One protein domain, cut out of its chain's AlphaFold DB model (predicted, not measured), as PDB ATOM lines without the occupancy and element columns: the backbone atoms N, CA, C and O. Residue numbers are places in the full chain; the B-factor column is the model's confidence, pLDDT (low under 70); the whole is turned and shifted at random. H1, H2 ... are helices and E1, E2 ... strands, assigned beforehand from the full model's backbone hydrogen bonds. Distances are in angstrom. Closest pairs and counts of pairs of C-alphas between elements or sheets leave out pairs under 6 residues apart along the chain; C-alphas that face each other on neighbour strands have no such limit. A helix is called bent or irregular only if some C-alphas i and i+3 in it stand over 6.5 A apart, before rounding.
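This is residues 2 to 118 of the 306 residues of the protein "LysM domain-containing protein" of Gammaproteobacteria bacterium 54_18_T64 (UniProt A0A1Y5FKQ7). Picture an elongated body with H1, H2 and H3 folded back and forth at one end, H6 in the middle crossed by H5, and a small two-stranded sheet, E1 and E2, beyond them, with E2 nearer to H5 and H6. H7 packs on H5 with residues 106 to 111, and residues 112 to 118 stick out. The printed part has 117 residues with seven named helices and two named strands, in the order H1 H2 H3 H4 E1 H5 H6 E2 H7. It is mostly helix, its sheet E1 - E2 is antiparallel, and it is compact, with a radius of gyration of the C-alphas of 14.6 A and spans of 48 by 27 by 23 A.

Start at E1, residues 53 to 57, and E2, residues 98 to 102: antiparallel at 152 degrees, with N 54 and O 101 within hydrogen-bond range at 2.8 A. Step to H6, residues 75 to 84, the hub; it is only just irregular, C-alphas 76 and 79 being 6.9 A apart. It touches H5, residues 64 to 72, about perpendicular at 82 degrees, closest at C-alphas 69 and 75, 4.3 A. H6 also touches H4, residues 45 to 48, closest at C-alphas 84 and 45, 6.3 A. It touches H3, residues 32 to 42, at a shallow tilt of 7 degrees, the same way, closest at C-alphas 80 and 40, 5.3 A. H3 forms a helical hairpin with H2, residues 14 to 27, closest at C-alphas 34 and 21, 5.8 A. H2 forms another with H1, residues 2 to 10, closest at C-alphas 17 and 4, 4.4 A. H7, residues 105 to 116, touches H5 with residues 106 to 111 alone, closest at C-alphas 107 and 71, 4.4 A. Every O i to N i+4 pair is within hydrogen-bond range in H1, H3, H5 and H7, against 9 of 10 in H2 and 4 of 6 in H6; H4 is too short for such a pair.

Find C-alpha 53 at (-38.952, 13.028, 22.484), where E1 begins its 13.0 A; E2 runs 12.9 A. H1 begins at C-alpha 2, (-31.977, -15.382, 27.313); H2 is 20.3 A long, H3 15.2 A, H6 14.8 A. H7 runs 16.5 A to C-alpha 116 at (-56.455, 12.704, 31.526).

Look for the two farthest C-alphas at Asp 26 and Gly 118, 48.1 A apart. The printed part has no cut, and the link from H6 to E2, residues 85 to 97, is long. Residues 12, 96, 116 and 118 have pLDDT under 70.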
ATOM      1  N   SER A   2     -32.326 -16.046  26.032       78.94
ATOM      2  CA  SER A   2     -31.977 -15.382  27.313       78.94
ATOM      3  C   SER A   2     -30.543 -14.836  27.353       78.94
ATOM      4  O   SER A   2     -30.320 -13.709  27.783       78.94
ATOM      5  N   LYS A   3     -29.588 -15.602  26.816       81.69
ATOM      6  CA  LYS A   3     -28.187 -15.192  26.666       81.69
ATOM      7  C   LYS A   3     -28.023 -13.928  25.812       81.69
ATOM      8  O   LYS A   3     -27.326 -13.013  26.224       81.69
ATOM      9  N   ALA A   4     -28.707 -13.842  24.668       85.00
ATOM     10  CA  ALA A   4     -28.667 -12.655  23.812       85.00
ATOM     11  C   ALA A   4     -29.228 -11.413  24.523       85.00
ATOM     12  O   ALA A   4     -28.631 -10.346  24.458       85.00
ATOM     13  N   ILE A   5     -30.333 -11.565  25.260       84.94
ATOM     14  CA  ILE A   5     -30.934 -10.469  26.034       84.94
ATOM     15  C   ILE A   5     -29.986  -9.997  27.144       84.94
ATOM     16  O   ILE A   5     -29.839  -8.796  27.338       84.94
ATOM     17  N   ALA A   6     -29.303 -10.916  27.834       82.50
ATOM     18  CA  ALA A   6     -28.310 -10.564  28.850       82.50
ATOM     19  C   ALA A   6     -27.123  -9.787  28.254       82.50
ATOM     20  O   ALA A   6     -26.701  -8.783  28.825       82.50
ATOM     21  N   LEU A   7     -26.634 -10.201  27.079       81.31
ATOM     22  CA  LEU A   7     -25.562  -9.499  26.366       81.31
ATOM     23  C   LEU A   7     -25.988  -8.075  25.977       81.31
ATOM     24  O   LEU A   7     -25.253  -7.128  26.251       81.31
ATOM     25  N   LEU A   8     -27.202  -7.903  25.442       85.69
ATOM     26  CA  LEU A   8     -27.754  -6.576  25.135       85.69
ATOM     27  C   LEU A   8     -27.980  -5.733  26.392       85.69
ATOM     28  O   LEU A   8     -27.711  -4.540  26.378       85.69
ATOM     29  N   SER A   9     -28.419  -6.340  27.495       85.94
ATOM     30  CA  SER A   9     -28.573  -5.649  28.780       85.94
ATOM     31  C   SER A   9     -27.242  -5.203  29.376       85.94
ATOM     32  O   SER A   9     -27.231  -4.230  30.120       85.94
ATOM     33  N   SER A  10     -26.143  -5.903  29.085       82.31
ATOM     34  CA  SER A  10     -24.805  -5.519  29.547       82.31
ATOM     35  C   SER A  10     -24.149  -4.441  28.685       82.31
ATOM     36  O   SER A  10     -23.324  -3.697  29.201       82.31
ATOM     37  N   GLY A  11     -24.521  -4.339  27.403       76.38
ATOM     38  CA  GLY A  11     -23.957  -3.363  26.466       76.38
ATOM     39  C   GLY A  11     -22.612  -3.739  25.841       76.38
ATOM     40  O   GLY A  11     -22.267  -3.241  24.776       76.38
ATOM     41  N   ASP A  12     -21.873  -4.660  26.458       67.62
ATOM     42  CA  ASP A  12     -20.462  -4.890  26.131       67.62
ATOM     43  C   ASP A  12     -20.234  -5.818  24.920       67.62
ATOM     44  O   ASP A  12     -19.103  -5.978  24.473       67.62
ATOM     45  N   ASN A  13     -21.279  -6.470  24.386       78.12
ATOM     46  CA  ASN A  13     -21.126  -7.571  23.421       78.12
ATOM     47  C   ASN A  13     -22.263  -7.671  22.380       78.12
ATOM     48  O   ASN A  13     -22.768  -8.762  22.088       78.12
ATOM     49  N   THR A  14     -22.669  -6.549  21.776       78.94
ATOM     50  CA  THR A  14     -23.737  -6.512  20.752       78.94
ATOM     51  C   THR A  14     -23.464  -7.441  19.562       78.94
ATOM     52  O   THR A  14     -24.380  -8.105  19.072       78.94
ATOM     53  N   GLY A  15     -22.203  -7.574  19.133       78.12
ATOM     54  CA  GLY A  15     -21.817  -8.508  18.068       78.12
ATOM     55  C   GLY A  15     -22.124  -9.968  18.420       78.12
ATOM     56  O   GLY A  15     -22.709 -10.694  17.616       78.12
ATOM     57  N   GLN A  16     -21.823 -10.389  19.652       76.94
ATOM     58  CA  GLN A  16     -22.153 -11.734  20.129       76.94
ATOM     59  C   GLN A  16     -23.668 -11.914  20.296       76.94
ATOM     60  O   GLN A  16     -24.201 -12.966  19.948       76.94
ATOM     61  N   ALA A  17     -24.378 -10.886  20.769       85.31
ATOM     62  CA  ALA A  17     -25.835 -10.923  20.863       85.31
ATOM     63  C   ALA A  17     -26.491 -11.142  19.491       85.31
ATOM     64  O   ALA A  17     -27.418 -11.943  19.380       85.31
ATOM     65  N   LYS A  18     -25.973 -10.496  18.438       86.44
ATOM     66  CA  LYS A  18     -26.429 -10.686  17.055       86.44
ATOM     67  C   LYS A  18     -26.246 -12.129  16.583       86.44
ATOM     68  O   LYS A  18     -27.186 -12.705  16.040       86.44
ATOM     69  N   VAL A  19     -25.078 -12.729  16.830       85.75
ATOM     70  CA  VAL A  19     -24.803 -14.138  16.479       85.75
ATOM     71  C   VAL A  19     -25.777 -15.082  17.189       85.75
ATOM     72  O   VAL A  19     -26.370 -15.953  16.559       85.75
ATOM     73  N   GLU A  20     -26.004 -14.873  18.486       85.00
ATOM     74  CA  GLU A  20     -26.931 -15.681  19.289       85.00
ATOM     75  C   GLU A  20     -28.397 -15.532  18.838       85.00
ATOM     76  O   GLU A  20     -29.178 -16.482  18.923       85.00
ATOM     77  N   LEU A  21     -28.794 -14.348  18.358       88.31
ATOM     78  CA  LEU A  21     -30.127 -14.110  17.795       88.31
ATOM     79  C   LEU A  21     -30.298 -14.778  16.429       88.31
ATOM     80  O   LEU A  21     -31.354 -15.357  16.179       88.31
ATOM     81  N   GLN A  22     -29.269 -14.742  15.581       88.31
ATOM     82  CA  GLN A  22     -29.293 -15.399  14.275       88.31
ATOM     83  C   GLN A  22     -29.370 -16.924  14.421       88.31
ATOM     84  O   GLN A  22     -30.263 -17.541  13.850       88.31
ATOM     85  N   ALA A  23     -28.534 -17.513  15.282       89.25
ATOM     86  CA  ALA A  23     -28.577 -18.947  15.575       89.25
ATOM     87  C   ALA A  23     -29.937 -19.386  16.151       89.25
ATOM     88  O   ALA A  23     -30.412 -20.492  15.903       89.25
ATOM     89  N   TYR A  24     -30.597 -18.511  16.920       91.19
ATOM     90  CA  TYR A  24     -31.949 -18.775  17.403       91.19
ATOM     91  C   TYR A  24     -32.999 -18.737  16.283       91.19
ATOM     92  O   TYR A  24     -33.939 -19.530  16.314       91.19
ATOM     93  N   LEU A  25     -32.859 -17.845  15.298       90.44
ATOM     94  CA  LEU A  25     -33.752 -17.792  14.137       90.44
ATOM     95  C   LEU A  25     -33.597 -19.008  13.220       90.44
ATOM     96  O   LEU A  25     -34.595 -19.450  12.664       90.44
ATOM     97  N   ASP A  26     -32.411 -19.609  13.131       92.94
ATOM     98  CA  ASP A  26     -32.221 -20.852  12.367       92.94
ATOM     99  C   ASP A  26     -33.062 -22.011  12.938       92.94
ATOM    100  O   ASP A  26     -33.536 -22.877  12.205       92.94
ATOM    101  N   LEU A  27     -33.300 -22.000  14.256       92.31
ATOM    102  CA  LEU A  27     -34.161 -22.962  14.952       92.31
ATOM    103  C   LEU A  27     -35.634 -22.523  14.989       92.31
ATOM    104  O   LEU A  27     -36.533 -23.364  14.980       92.31
ATOM    105  N   VAL A  28     -35.893 -21.214  15.059       92.88
ATOM    106  CA  VAL A  28     -37.236 -20.619  15.150       92.88
ATOM    107  C   VAL A  28     -37.378 -19.470  14.135       92.88
ATOM    108  O   VAL A  28     -37.350 -18.298  14.526       92.88
ATOM    109  N   PRO A  29     -37.600 -19.774  12.838       87.81
ATOM    110  CA  PRO A  29     -37.504 -18.786  11.750       87.81
ATOM    111  C   PRO A  29     -38.460 -17.594  11.858       87.81
ATOM    112  O   PRO A  29     -38.158 -16.494  11.406       87.81
ATOM    113  N   ASN A  30     -39.609 -17.782  12.510       90.06
ATOM    114  CA  ASN A  30     -40.661 -16.768  12.624       90.06
ATOM    115  C   ASN A  30     -40.737 -16.125  14.021       90.06
ATOM    116  O   ASN A  30     -41.789 -15.622  14.428       90.06
ATOM    117  N   SER A  31     -39.641 -16.137  14.788       93.50
ATOM    118  CA  SER A  31     -39.607 -15.491  16.103       93.50
ATOM    119  C   SER A  31     -39.699 -13.966  15.984       93.50
ATOM    120  O   SER A  31     -38.712 -13.279  15.718       93.50
ATOM    121  N   LYS A  32     -40.888 -13.416  16.264       89.81
ATOM    122  CA  LYS A  32     -41.122 -11.960  16.315       89.81
ATOM    123  C   LYS A  32     -40.162 -11.247  17.272       89.81
ATOM    124  O   LYS A  32     -39.691 -10.159  16.965       89.81
ATOM    125  N   ILE A  33     -39.848 -11.882  18.402       88.88
ATOM    126  CA  ILE A  33     -38.954 -11.331  19.424       88.88
ATOM    127  C   ILE A  33     -37.521 -11.224  18.894       88.88
ATOM    128  O   ILE A  33     -36.884 -10.185  19.047       88.88
ATOM    129  N   ALA A  34     -37.014 -12.280  18.253       88.94
ATOM    130  CA  ALA A  34     -35.644 -12.285  17.743       88.94
ATOM    131  C   ALA A  34     -35.480 -11.299  16.582       88.94
ATOM    132  O   ALA A  34     -34.519 -10.535  16.567       88.94
ATOM    133  N   ASN A  35     -36.464 -11.250  15.680       90.62
ATOM    134  CA  ASN A  35     -36.495 -10.281  14.588       90.62
ATOM    135  C   ASN A  35     -36.560  -8.837  15.106       90.62
ATOM    136  O   ASN A  35     -35.845  -7.979  14.598       90.62
ATOM    137  N   SER A  36     -37.353  -8.564  16.150       91.00
ATOM    138  CA  SER A  36     -37.407  -7.231  16.763       91.00
ATOM    139  C   SER A  36     -36.078  -6.835  17.409       91.00
ATOM    140  O   SER A  36     -35.599  -5.732  17.167       91.00
ATOM    141  N   LEU A  37     -35.444  -7.721  18.183       90.44
ATOM    142  CA  LEU A  37     -34.141  -7.434  18.795       90.44
ATOM    143  C   LEU A  37     -33.042  -7.232  17.740       90.44
ATOM    144  O   LEU A  37     -32.210  -6.347  17.896       90.44
ATOM    145  N   LEU A  38     -33.059  -7.998  16.646       90.12
ATOM    146  CA  LEU A  38     -32.139  -7.782  15.526       90.12
ATOM    147  C   LEU A  38     -32.390  -6.457  14.807       90.12
ATOM    148  O   LEU A  38     -31.425  -5.804  14.422       90.12
ATOM    149  N   ALA A  39     -33.647  -6.041  14.644       88.44
ATOM    150  CA  ALA A  39     -33.965  -4.731  14.081       88.44
ATOM    151  C   ALA A  39     -33.377  -3.607  14.947       88.44
ATOM    152  O   ALA A  39     -32.721  -2.716  14.426       88.44
ATOM    153  N   GLN A  40     -33.484  -3.707  16.275       89.56
ATOM    154  CA  GLN A  40     -32.869  -2.733  17.185       89.56
ATOM    155  C   GLN A  40     -31.336  -2.667  17.071       89.56
ATOM    156  O   GLN A  40     -30.753  -1.633  17.372       89.56
ATOM    157  N   ILE A  41     -30.675  -3.761  16.678       87.19
ATOM    158  CA  ILE A  41     -29.213  -3.818  16.510       87.19
ATOM    159  C   ILE A  41     -28.777  -3.301  15.135       87.19
ATOM    160  O   ILE A  41     -27.724  -2.685  15.018       87.19
ATOM    161  N   ASN A  42     -29.535  -3.617  14.084       86.00
ATOM    162  CA  ASN A  42     -29.107  -3.405  12.700       86.00
ATOM    163  C   ASN A  42     -29.658  -2.119  12.076       86.00
ATOM    164  O   ASN A  42     -29.160  -1.702  11.034       86.00
ATOM    165  N   THR A  43     -30.699  -1.532  12.660       78.50
ATOM    166  CA  THR A  43     -31.311  -0.305  12.157       78.50
ATOM    167  C   THR A  43     -30.672   0.899  12.849       78.50
ATOM    168  O   THR A  43     -30.648   0.932  14.084       78.50
ATOM    169  N   PRO A  44     -30.168   1.892  12.094       78.00
ATOM    170  CA  PRO A  44     -29.735   3.163  12.660       78.00
ATOM    171  C   PRO A  44     -30.826   3.771  13.544       78.00
ATOM    172  O   PRO A  44     -32.011   3.719  13.216       78.00
ATOM    173  N   ILE A  45     -30.446   4.353  14.682       84.31
ATOM    174  CA  ILE A  45     -31.434   4.756  15.689       84.31
ATOM    175  C   ILE A  45     -32.406   5.836  15.185       84.31
ATOM    176  O   ILE A  45     -33.573   5.814  15.573       84.31
ATOM    177  N   GLY A  46     -31.960   6.714  14.277       71.88
ATOM    178  CA  GLY A  46     -32.801   7.729  13.630       71.88
ATOM    179  C   GLY A  46     -33.835   7.165  12.648       71.88
ATOM    180  O   GLY A  46     -34.877   7.779  12.450       71.88
ATOM    181  N   ASP A  47     -33.595   5.972  12.093       79.31
ATOM    182  CA  ASP A  47     -34.584   5.252  11.279       79.31
ATOM    183  C   ASP A  47     -35.532   4.421  12.158       79.31
ATOM    184  O   ASP A  47     -36.655   4.097  11.765       79.31
ATOM    185  N   TYR A  48     -35.073   4.039  13.356       82.06
ATOM    186  CA  TYR A  48     -35.830   3.212  14.294       82.06
ATOM    187  C   TYR A  48     -36.822   4.032  15.133       82.06
ATOM    188  O   TYR A  48     -37.930   3.565  15.415       82.06
ATOM    189  N   PHE A  49     -36.445   5.248  15.536       88.38
ATOM    190  CA  PHE A  49     -37.275   6.143  16.338       88.38
ATOM    191  C   PHE A  49     -37.330   7.564  15.775       88.38
ATOM    192  O   PHE A  49     -36.344   8.040  15.222       88.38
ATOM    193  N   PRO A  50     -38.456   8.274  15.987       80.75
ATOM    194  CA  PRO A  50     -38.542   9.691  15.668       80.75
ATOM    195  C   PRO A  50     -37.550  10.520  16.491       80.75
ATOM    196  O   PRO A  50     -37.192  10.166  17.620       80.75
ATOM    197  N   ALA A  51     -37.142  11.657  15.930       73.88
ATOM    198  CA  ALA A  51     -36.249  12.593  16.600       73.88
ATOM    199  C   ALA A  51     -36.935  13.318  17.767       73.88
ATOM    200  O   ALA A  51     -36.259  13.692  18.723       73.88
ATOM    201  N   GLU A  52     -38.260  13.500  17.726       75.50
ATOM    202  CA  GLU A  52     -38.975  14.149  18.820       75.50
ATOM    203  C   GLU A  52     -39.070  13.224  20.037       75.50
ATOM    204  O   GLU A  52     -39.353  12.029  19.909       75.50
ATOM    205  N   PHE A  53     -38.905  13.781  21.234       85.69
ATOM    206  CA  PHE A  53     -38.952  13.028  22.484       85.69
ATOM    207  C   PHE A  53     -39.659  13.785  23.608       85.69
ATOM    208  O   PHE A  53     -39.889  14.989  23.543       85.69
ATOM    209  N   VAL A  54     -39.973  13.051  24.673       80.50
ATOM    210  CA  VAL A  54     -40.321  13.592  25.987       80.50
ATOM    211  C   VAL A  54     -39.253  13.190  27.000       80.50
ATOM    212  O   VAL A  54     -38.817  12.040  27.024       80.50
ATOM    213  N   ALA A  55     -38.818  14.123  27.843       78.25
ATOM    214  CA  ALA A  55     -37.874  13.841  28.918       78.25
ATOM    215  C   ALA A  55     -38.603  13.287  30.155       78.25
ATOM    216  O   ALA A  55     -39.555  13.895  30.644       78.25
ATOM    217  N   ILE A  56     -38.148  12.139  30.667       79.94
ATOM    218  CA  ILE A  56     -38.691  11.469  31.855       79.94
ATOM    219  C   ILE A  56     -37.567  11.206  32.856       79.94
ATOM    220  O   ILE A  56     -36.580  10.559  32.522       79.94
ATOM    221  N   THR A  57     -37.727  11.650  34.098       75.81
ATOM    222  CA  THR A  57     -36.766  11.370  35.175       75.81
ATOM    223  C   THR A  57     -37.089  10.041  35.851       75.81
ATOM    224  O   THR A  57     -38.189   9.873  36.375       75.81
ATOM    225  N   LEU A  58     -36.129   9.109  35.877       78.94
ATOM    226  CA  LEU A  58     -36.305   7.805  36.520       78.94
ATOM    227  C   LEU A  58     -36.522   7.945  38.028       78.94
ATOM    228  O   LEU A  58     -35.695   8.507  38.749       78.94
ATOM    229  N   SER A  59     -37.611   7.362  38.510       77.19
ATOM    230  CA  SER A  59     -37.943   7.225  39.926       77.19
ATOM    231  C   SER A  59     -37.473   5.880  40.493       77.19
ATOM    232  O   SER A  59     -36.953   5.016  39.784       77.19
ATOM    233  N   ASN A  60     -37.642   5.683  41.803       74.88
ATOM    234  CA  ASN A  60     -37.251   4.438  42.461       74.88
ATOM    235  C   ASN A  60     -37.977   3.223  41.845       74.88
ATOM    236  O   ASN A  60     -39.205   3.194  41.785       74.88
ATOM    237  N   GLY A  61     -37.208   2.225  41.401       72.50
ATOM    238  CA  GLY A  61     -37.722   1.017  40.750       72.50
ATOM    239  C   GLY A  61     -37.982   1.143  39.243       72.50
ATOM    240  O   GLY A  61     -38.360   0.148  38.623       72.50
ATOM    241  N   GLU A  62     -37.765   2.314  38.636       83.50
ATOM    242  CA  GLU A  62     -37.822   2.477  37.182       83.50
ATOM    243  C   GLU A  62     -36.475   2.139  36.520       83.50
ATOM    244  O   GLU A  62     -35.396   2.364  37.062       83.50
ATOM    245  N   SER A  63     -36.554   1.572  35.320       89.38
ATOM    246  CA  SER A  63     -35.436   1.166  34.468       89.38
ATOM    247  C   SER A  63     -35.793   1.410  33.004       89.38
ATOM    248  O   SER A  63     -36.957   1.636  32.661       89.38
ATOM    249  N   LEU A  64     -34.827   1.277  32.095       92.19
ATOM    250  CA  LEU A  64     -35.102   1.386  30.660       92.19
ATOM    251  C   LEU A  64     -36.163   0.390  30.180       92.19
ATOM    252  O   LEU A  64     -37.002   0.745  29.356       92.19
ATOM    253  N   SER A  65     -36.193  -0.829  30.722       91.31
ATOM    254  CA  SER A  65     -37.212  -1.821  30.369       91.31
ATOM    255  C   SER A  65     -38.610  -1.429  30.843       91.31
ATOM    256  O   SER A  65     -39.585  -1.687  30.135       91.31
ATOM    257  N   THR A  66     -38.741  -0.797  32.016       92.12
ATOM    258  CA  THR A  66     -40.052  -0.335  32.501       92.12
ATOM    259  C   THR A  66     -40.532   0.881  31.716       92.12
ATOM    260  O   THR A  66     -41.703   0.918  31.346       92.12
ATOM    261  N   ILE A  67     -39.637   1.816  31.382       93.44
ATOM    262  CA  ILE A  67     -39.966   2.968  30.532       93.44
ATOM    263  C   ILE A  67     -40.349   2.511  29.120       93.44
ATOM    264  O   ILE A  67     -41.403   2.899  28.617       93.44
ATOM    265  N   ALA A  68     -39.575   1.612  28.506       94.81
ATOM    266  CA  ALA A  68     -39.891   1.049  27.195       94.81
ATOM    267  C   ALA A  68     -41.249   0.323  27.193       94.81
ATOM    268  O   ALA A  68     -42.055   0.496  26.279       94.81
ATOM    269  N   LYS A  69     -41.575  -0.416  28.261       92.81
ATOM    270  CA  LYS A  69     -42.899  -1.035  28.414       92.81
ATOM    271  C   LYS A  69     -44.022  -0.005  28.461       92.81
ATOM    272  O   LYS A  69     -45.032  -0.189  27.792       92.81
ATOM    273  N   GLN A  70     -43.868   1.031  29.279       90.81
ATOM    274  CA  GLN A  70     -44.910   2.031  29.515       90.81
ATOM    275  C   GLN A  70     -45.149   2.902  28.279       90.81
ATOM    276  O   GLN A  70     -46.288   3.055  27.849       90.81
ATOM    277  N   TYR A  71     -44.077   3.435  27.694       92.81
ATOM    278  CA  TYR A  71     -44.170   4.436  26.635       92.81
ATOM    279  C   TYR A  71     -44.095   3.839  25.224       92.81
ATOM    280  O   TYR A  71     -44.721   4.359  24.307       92.81
ATOM    281  N   LEU A  72     -43.367   2.737  25.023       92.25
ATOM    282  CA  LEU A  72     -43.180   2.107  23.702       92.25
ATOM    283  C   LEU A  72     -44.001   0.812  23.555       92.25
ATOM    284  O   LEU A  72     -44.121   0.233  22.469       92.25
ATOM    285  N   GLY A  73     -44.631   0.365  24.643       88.94
ATOM    286  CA  GLY A  73     -45.486  -0.819  24.683       88.94
ATOM    287  C   GLY A  73     -44.727  -2.142  24.591       88.94
ATOM    288  O   GLY A  73     -45.363  -3.169  24.364       88.94
ATOM    289  N   ASP A  74     -43.399  -2.133  24.721       91.31
ATOM    290  CA  ASP A  74     -42.568  -3.337  24.671       91.31
ATOM    291  C   ASP A  74     -41.341  -3.186  25.580       91.31
ATOM    292  O   ASP A  74     -40.494  -2.319  25.373       91.31
ATOM    293  N   THR A  75     -41.225  -4.066  26.579       91.00
ATOM    294  CA  THR A  75     -40.071  -4.120  27.491       91.00
ATOM    295  C   THR A  75     -38.754  -4.331  26.757       91.00
ATOM    296  O   THR A  75     -37.719  -3.878  27.235       91.00
ATOM    297  N   LEU A  76     -38.777  -5.042  25.625       91.94
ATOM    298  CA  LEU A  76     -37.587  -5.412  24.864       91.94
ATOM    299  C   LEU A  76     -37.046  -4.274  24.007       91.94
ATOM    300  O   LEU A  76     -35.933  -4.396  23.505       91.94
ATOM    301  N   GLN A  77     -37.765  -3.154  23.894       94.56
ATOM    302  CA  GLN A  77     -37.220  -1.931  23.303       94.56
ATOM    303  C   GLN A  77     -36.255  -1.189  24.230       94.56
ATOM    304  O   GLN A  77     -35.766  -0.125  23.865       94.56
ATOM    305  N   PHE A  78     -35.931  -1.746  25.402       93.94
ATOM    306  CA  PHE A  78     -34.929  -1.181  26.302       93.94
ATOM    307  C   PHE A  78     -33.582  -0.949  25.603       93.94
ATOM    308  O   PHE A  78     -32.912   0.019  25.935       93.94
ATOM    309  N   TYR A  79     -33.188  -1.809  24.652       92.88
ATOM    310  CA  TYR A  79     -31.900  -1.695  23.966       92.88
ATOM    311  C   TYR A  79     -31.913  -0.548  22.951       92.88
ATOM    312  O   TYR A  79     -31.041   0.314  22.998       92.88
ATOM    313  N   ALA A  80     -32.935  -0.453  22.097       92.00
ATOM    314  CA  ALA A  80     -33.104   0.710  21.227       92.00
ATOM    315  C   ALA A  80     -33.281   2.004  22.026       92.00
ATOM    316  O   ALA A  80     -32.679   3.011  21.680       92.00
ATOM    317  N   LEU A  81     -34.042   1.986  23.122       94.50
ATOM    318  CA  LEU A  81     -34.189   3.151  23.993       94.50
ATOM    319  C   LEU A  81     -32.855   3.527  24.654       94.50
ATOM    320  O   LEU A  81     -32.559   4.709  24.784       94.50
ATOM    321  N   ALA A  82     -32.030   2.548  25.028       91.81
ATOM    322  CA  ALA A  82     -30.682   2.803  25.518       91.81
ATOM    323  C   ALA A  82     -29.821   3.469  24.446       91.81
ATOM    324  O   ALA A  82     -29.210   4.488  24.730       91.81
ATOM    325  N   GLN A  83     -29.834   2.957  23.211       88.81
ATOM    326  CA  GLN A  83     -29.120   3.568  22.086       88.81
ATOM    327  C   GLN A  83     -29.613   4.995  21.816       88.81
ATOM    328  O   GLN A  83     -28.802   5.902  21.688       88.81
ATOM    329  N   TYR A  84     -30.930   5.217  21.841       87.88
ATOM    330  CA  TYR A  84     -31.551   6.539  21.700       87.88
ATOM    331  C   TYR A  84     -31.082   7.528  22.776       87.88
ATOM    332  O   TYR A  84     -30.925   8.717  22.524       87.88
ATOM    333  N   ASN A  85     -30.820   7.024  23.982       86.19
ATOM    334  CA  ASN A  85     -30.343   7.803  25.122       86.19
ATOM    335  C   ASN A  85     -28.822   7.774  25.297       86.19
ATOM    336  O   ASN A  85     -28.313   8.297  26.287       86.19
ATOM    337  N   ASN A  86     -28.092   7.148  24.370       81.81
ATOM    338  CA  ASN A  86     -26.658   6.903  24.471       81.81
ATOM    339  C   ASN A  86     -26.228   6.215  25.785       81.81
ATOM    340  O   ASN A  86     -25.193   6.538  26.371       81.81
ATOM    341  N   ILE A  87     -27.021   5.262  26.267       85.25
ATOM    342  CA  ILE A  87     -26.747   4.476  27.471       85.25
ATOM    343  C   ILE A  87     -26.024   3.196  27.061       85.25
ATOM    344  O   ILE A  87     -26.620   2.291  26.480       85.25
ATOM    345  N   ALA A  88     -24.734   3.120  27.393       80.00
ATOM    346  CA  ALA A  88     -23.884   1.988  27.028       80.00
ATOM    347  C   ALA A  88     -24.354   0.679  27.666       80.00
ATOM    348  O   ALA A  88     -24.424  -0.330  26.982       80.00
ATOM    349  N   ASN A  89     -24.710   0.698  28.954       87.62
ATOM    350  CA  ASN A  89     -25.185  -0.480  29.677       87.62
ATOM    351  C   ASN A  89     -26.664  -0.299  30.049       87.62
ATOM    352  O   ASN A  89     -26.963   0.357  31.053       87.62
ATOM    353  N   PRO A  90     -27.599  -0.880  29.279       88.50
ATOM    354  CA  PRO A  90     -29.021  -0.684  29.530       88.50
ATOM    355  C   PRO A  90     -29.507  -1.224  30.884       88.50
ATOM    356  O   PRO A  90     -30.558  -0.813  31.373       88.50
ATOM    357  N   GLY A  91     -28.760  -2.151  31.492       86.88
ATOM    358  CA  GLY A  91     -29.041  -2.700  32.817       86.88
ATOM    359  C   GLY A  91     -28.568  -1.826  33.984       86.88
ATOM    360  O   GLY A  91     -28.908  -2.126  35.125       86.88
ATOM    361  N   LYS A  92     -27.796  -0.760  33.732       84.44
ATOM    362  CA  LYS A  92     -27.253   0.140  34.763       84.44
ATOM    363  C   LYS A  92     -27.880   1.532  34.678       84.44
ATOM    364  O   LYS A  92     -27.240   2.484  34.244       84.44
ATOM    365  N   THR A  93     -29.126   1.649  35.122       80.94
ATOM    366  CA  THR A  93     -29.812   2.941  35.268       80.94
ATOM    367  C   THR A  93     -29.708   3.481  36.692       80.94
ATOM    368  O   THR A  93     -29.732   2.708  37.651       80.94
ATOM    369  N   THR A  94     -29.648   4.804  36.849       79.50
ATOM    370  CA  THR A  94     -29.627   5.470  38.163       79.50
ATOM    371  C   THR A  94     -30.921   6.231  38.435       79.50
ATOM    372  O   THR A  94     -31.504   6.831  37.535       79.50
ATOM    373  N   ILE A  95     -31.361   6.254  39.694       75.38
ATOM    374  CA  ILE A  95     -32.482   7.105  40.124       75.38
ATOM    375  C   ILE A  95     -32.125   8.571  39.844       75.38
ATOM    376  O   ILE A  95     -30.990   8.987  40.072       75.38
ATOM    377  N   GLY A  96     -33.081   9.346  39.339       65.62
ATOM    378  CA  GLY A  96     -32.876  10.735  38.929       65.62
ATOM    379  C   GLY A  96     -32.288  10.899  37.525       65.62
ATOM    380  O   GLY A  96     -32.152  12.027  37.060       65.62
ATOM    381  N   GLN A  97     -31.953   9.808  36.827       77.19
ATOM    382  CA  GLN A  97     -31.481   9.872  35.445       77.19
ATOM    383  C   GLN A  97     -32.613  10.306  34.513       77.19
ATOM    384  O   GLN A  97     -33.704   9.736  34.552       77.19
ATOM    385  N   VAL A  98     -32.348  11.291  33.658       80.50
ATOM    386  CA  VAL A  98     -33.292  11.730  32.626       80.50
ATOM    387  C   VAL A  98     -33.182  10.809  31.414       80.50
ATOM    388  O   VAL A  98     -32.089  10.566  30.908       80.50
ATOM    389  N   ILE A  99     -34.326  10.303  30.963       85.94
ATOM    390  CA  ILE A  99     -34.495   9.448  29.793       85.94
ATOM    391  C   ILE A  99     -35.353  10.197  28.776       85.94
ATOM    392  O   ILE A  99     -36.517  10.505  29.029       85.94
ATOM    393  N   HIS A 100     -34.783  10.463  27.612       89.12
ATOM    394  CA  HIS A 100     -35.483  10.924  26.426       89.12
ATOM    395  C   HIS A 100     -36.239   9.752  25.804       89.12
ATOM    396  O   HIS A 100     -35.660   8.777  25.324       89.12
ATOM    397  N   VAL A 101     -37.561   9.825  25.846       90.44
ATOM    398  CA  VAL A 101     -38.447   8.809  25.294       90.44
ATOM    399  C   VAL A 101     -38.977   9.302  23.949       90.44
ATOM    400  O   VAL A 101     -39.659  10.327  23.932       90.44
ATOM    401  N   PRO A 102     -38.737   8.588  22.839       89.69
ATOM    402  CA  PRO A 102     -39.174   9.028  21.519       89.69
ATOM    403  C   PRO A 102     -40.706   9.121  21.436       89.69
ATOM    404  O   PRO A 102     -41.423   8.214  21.876       89.69
ATOM    405  N   LEU A 103     -41.221  10.197  20.830       88.69
ATOM    406  CA  LEU A 103     -42.647  10.519  20.687       88.69
ATOM    407  C   LEU A 103     -43.335   9.688  19.595       88.69
ATOM    408  O   LEU A 103     -43.996  10.191  18.683       88.69
ATOM    409  N   THR A 104     -43.240   8.371  19.732       90.44
ATOM    410  CA  THR A 104     -44.031   7.416  18.954       90.44
ATOM    411  C   THR A 104     -45.529   7.582  19.234       90.44
ATOM    412  O   THR A 104     -45.934   8.121  20.267       90.44
ATOM    413  N   SER A 105     -46.392   7.055  18.359       86.88
ATOM    414  CA  SER A 105     -47.850   7.079  18.575       86.88
ATOM    415  C   SER A 105     -48.264   6.465  19.919       86.88
ATOM    416  O   SER A 105     -49.210   6.937  20.547       86.88
ATOM    417  N   LYS A 106     -47.536   5.442  20.389       88.94
ATOM    418  CA  LYS A 106     -47.763   4.820  21.701       88.94
ATOM    419  C   LYS A 106     -47.358   5.736  22.853       88.94
ATOM    420  O   LYS A 106     -48.115   5.852  23.813       88.94
ATOM    421  N   ALA A 107     -46.213   6.409  22.735       88.81
ATOM    422  CA  ALA A 107     -45.746   7.339  23.756       88.81
ATOM    423  C   ALA A 107     -46.730   8.505  23.907       88.81
ATOM    424  O   ALA A 107     -47.139   8.806  25.024       88.81
ATOM    425  N   LYS A 108     -47.195   9.077  22.785       86.25
ATOM    426  CA  LYS A 108     -48.235  10.121  22.765       86.25
ATOM    427  C   LYS A 108     -49.512   9.661  23.476       86.25
ATOM    428  O   LYS A 108     -49.932  10.293  24.439       86.25
ATOM    429  N   ALA A 109     -50.050   8.498  23.101       83.12
ATOM    430  CA  ALA A 109     -51.257   7.951  23.724       83.12
ATOM    431  C   ALA A 109     -51.106   7.706  25.239       83.12
ATOM    432  O   ALA A 109     -52.042   7.933  26.006       83.12
ATOM    433  N   PHE A 110     -49.934   7.248  25.689       85.25
ATOM    434  CA  PHE A 110     -49.669   7.036  27.113       85.25
ATOM    435  C   PHE A 110     -49.564   8.356  27.889       85.25
ATOM    436  O   PHE A 110     -50.077   8.460  29.004       85.25
ATOM    437  N   ILE A 111     -48.941   9.377  27.300       81.00
ATOM    438  CA  ILE A 111     -48.855  10.722  27.882       81.00
ATOM    439  C   ILE A 111     -50.256  11.329  28.016       81.00
ATOM    440  O   ILE A 111     -50.621  11.761  29.111       81.00
ATOM    441  N   ASP A 112     -51.066  11.275  26.957       77.06
ATOM    442  CA  ASP A 112     -52.451  11.764  26.960       77.06
ATOM    443  C   ASP A 112     -53.289  11.066  28.041       77.06
ATOM    444  O   ASP A 112     -54.046  11.704  28.776       77.06
ATOM    445  N   PHE A 113     -53.099   9.751  28.206       79.62
ATOM    446  CA  PHE A 113     -53.732   8.982  29.274       79.62
ATOM    447  C   PHE A 113     -53.326   9.465  30.675       79.62
ATOM    448  O   PHE A 113     -54.195   9.617  31.539       79.62
ATOM    449  N   LYS A 114     -52.033   9.730  30.921       75.88
ATOM    450  CA  LYS A 114     -51.554  10.248  32.220       75.88
ATOM    451  C   LYS A 114     -52.131  11.633  32.519       75.88
ATOM    452  O   LYS A 114     -52.591  11.859  33.639       75.88
ATOM    453  N   ILE A 115     -52.181  12.511  31.513       70.69
ATOM    454  CA  ILE A 115     -52.774  13.853  31.618       70.69
ATOM    455  C   ILE A 115     -54.264  13.753  31.972       70.69
ATOM    456  O   ILE A 115     -54.715  14.379  32.930       70.69
ATOM    457  N   GLY A 116     -55.024  12.908  31.268       69.19
ATOM    458  CA  GLY A 116     -56.455  12.704  31.526       69.19
ATOM    459  C   GLY A 116     -56.779  12.109  32.904       69.19
ATOM    460  O   GLY A 116     -57.915  12.206  33.367       69.19
ATOM    461  N   LYS A 117     -55.795  11.507  33.582       72.56
ATOM    462  CA  LYS A 117     -55.926  10.949  34.938       72.56
ATOM    463  C   LYS A 117     -55.460  11.892  36.048       72.56
ATOM    464  O   LYS A 117     -55.523  11.498  37.211       72.56
ATOM    465  N   GLY A 118     -55.010  13.105  35.721       58.28
ATOM    466  CA  GLY A 118     -54.521  14.072  36.709       58.28
ATOM    467  C   GLY A 118     -53.267  13.604  37.457       58.28
ATOM    468  O   GLY A 118     -52.999  14.087  38.554       58.28
TER     469      GLY A 118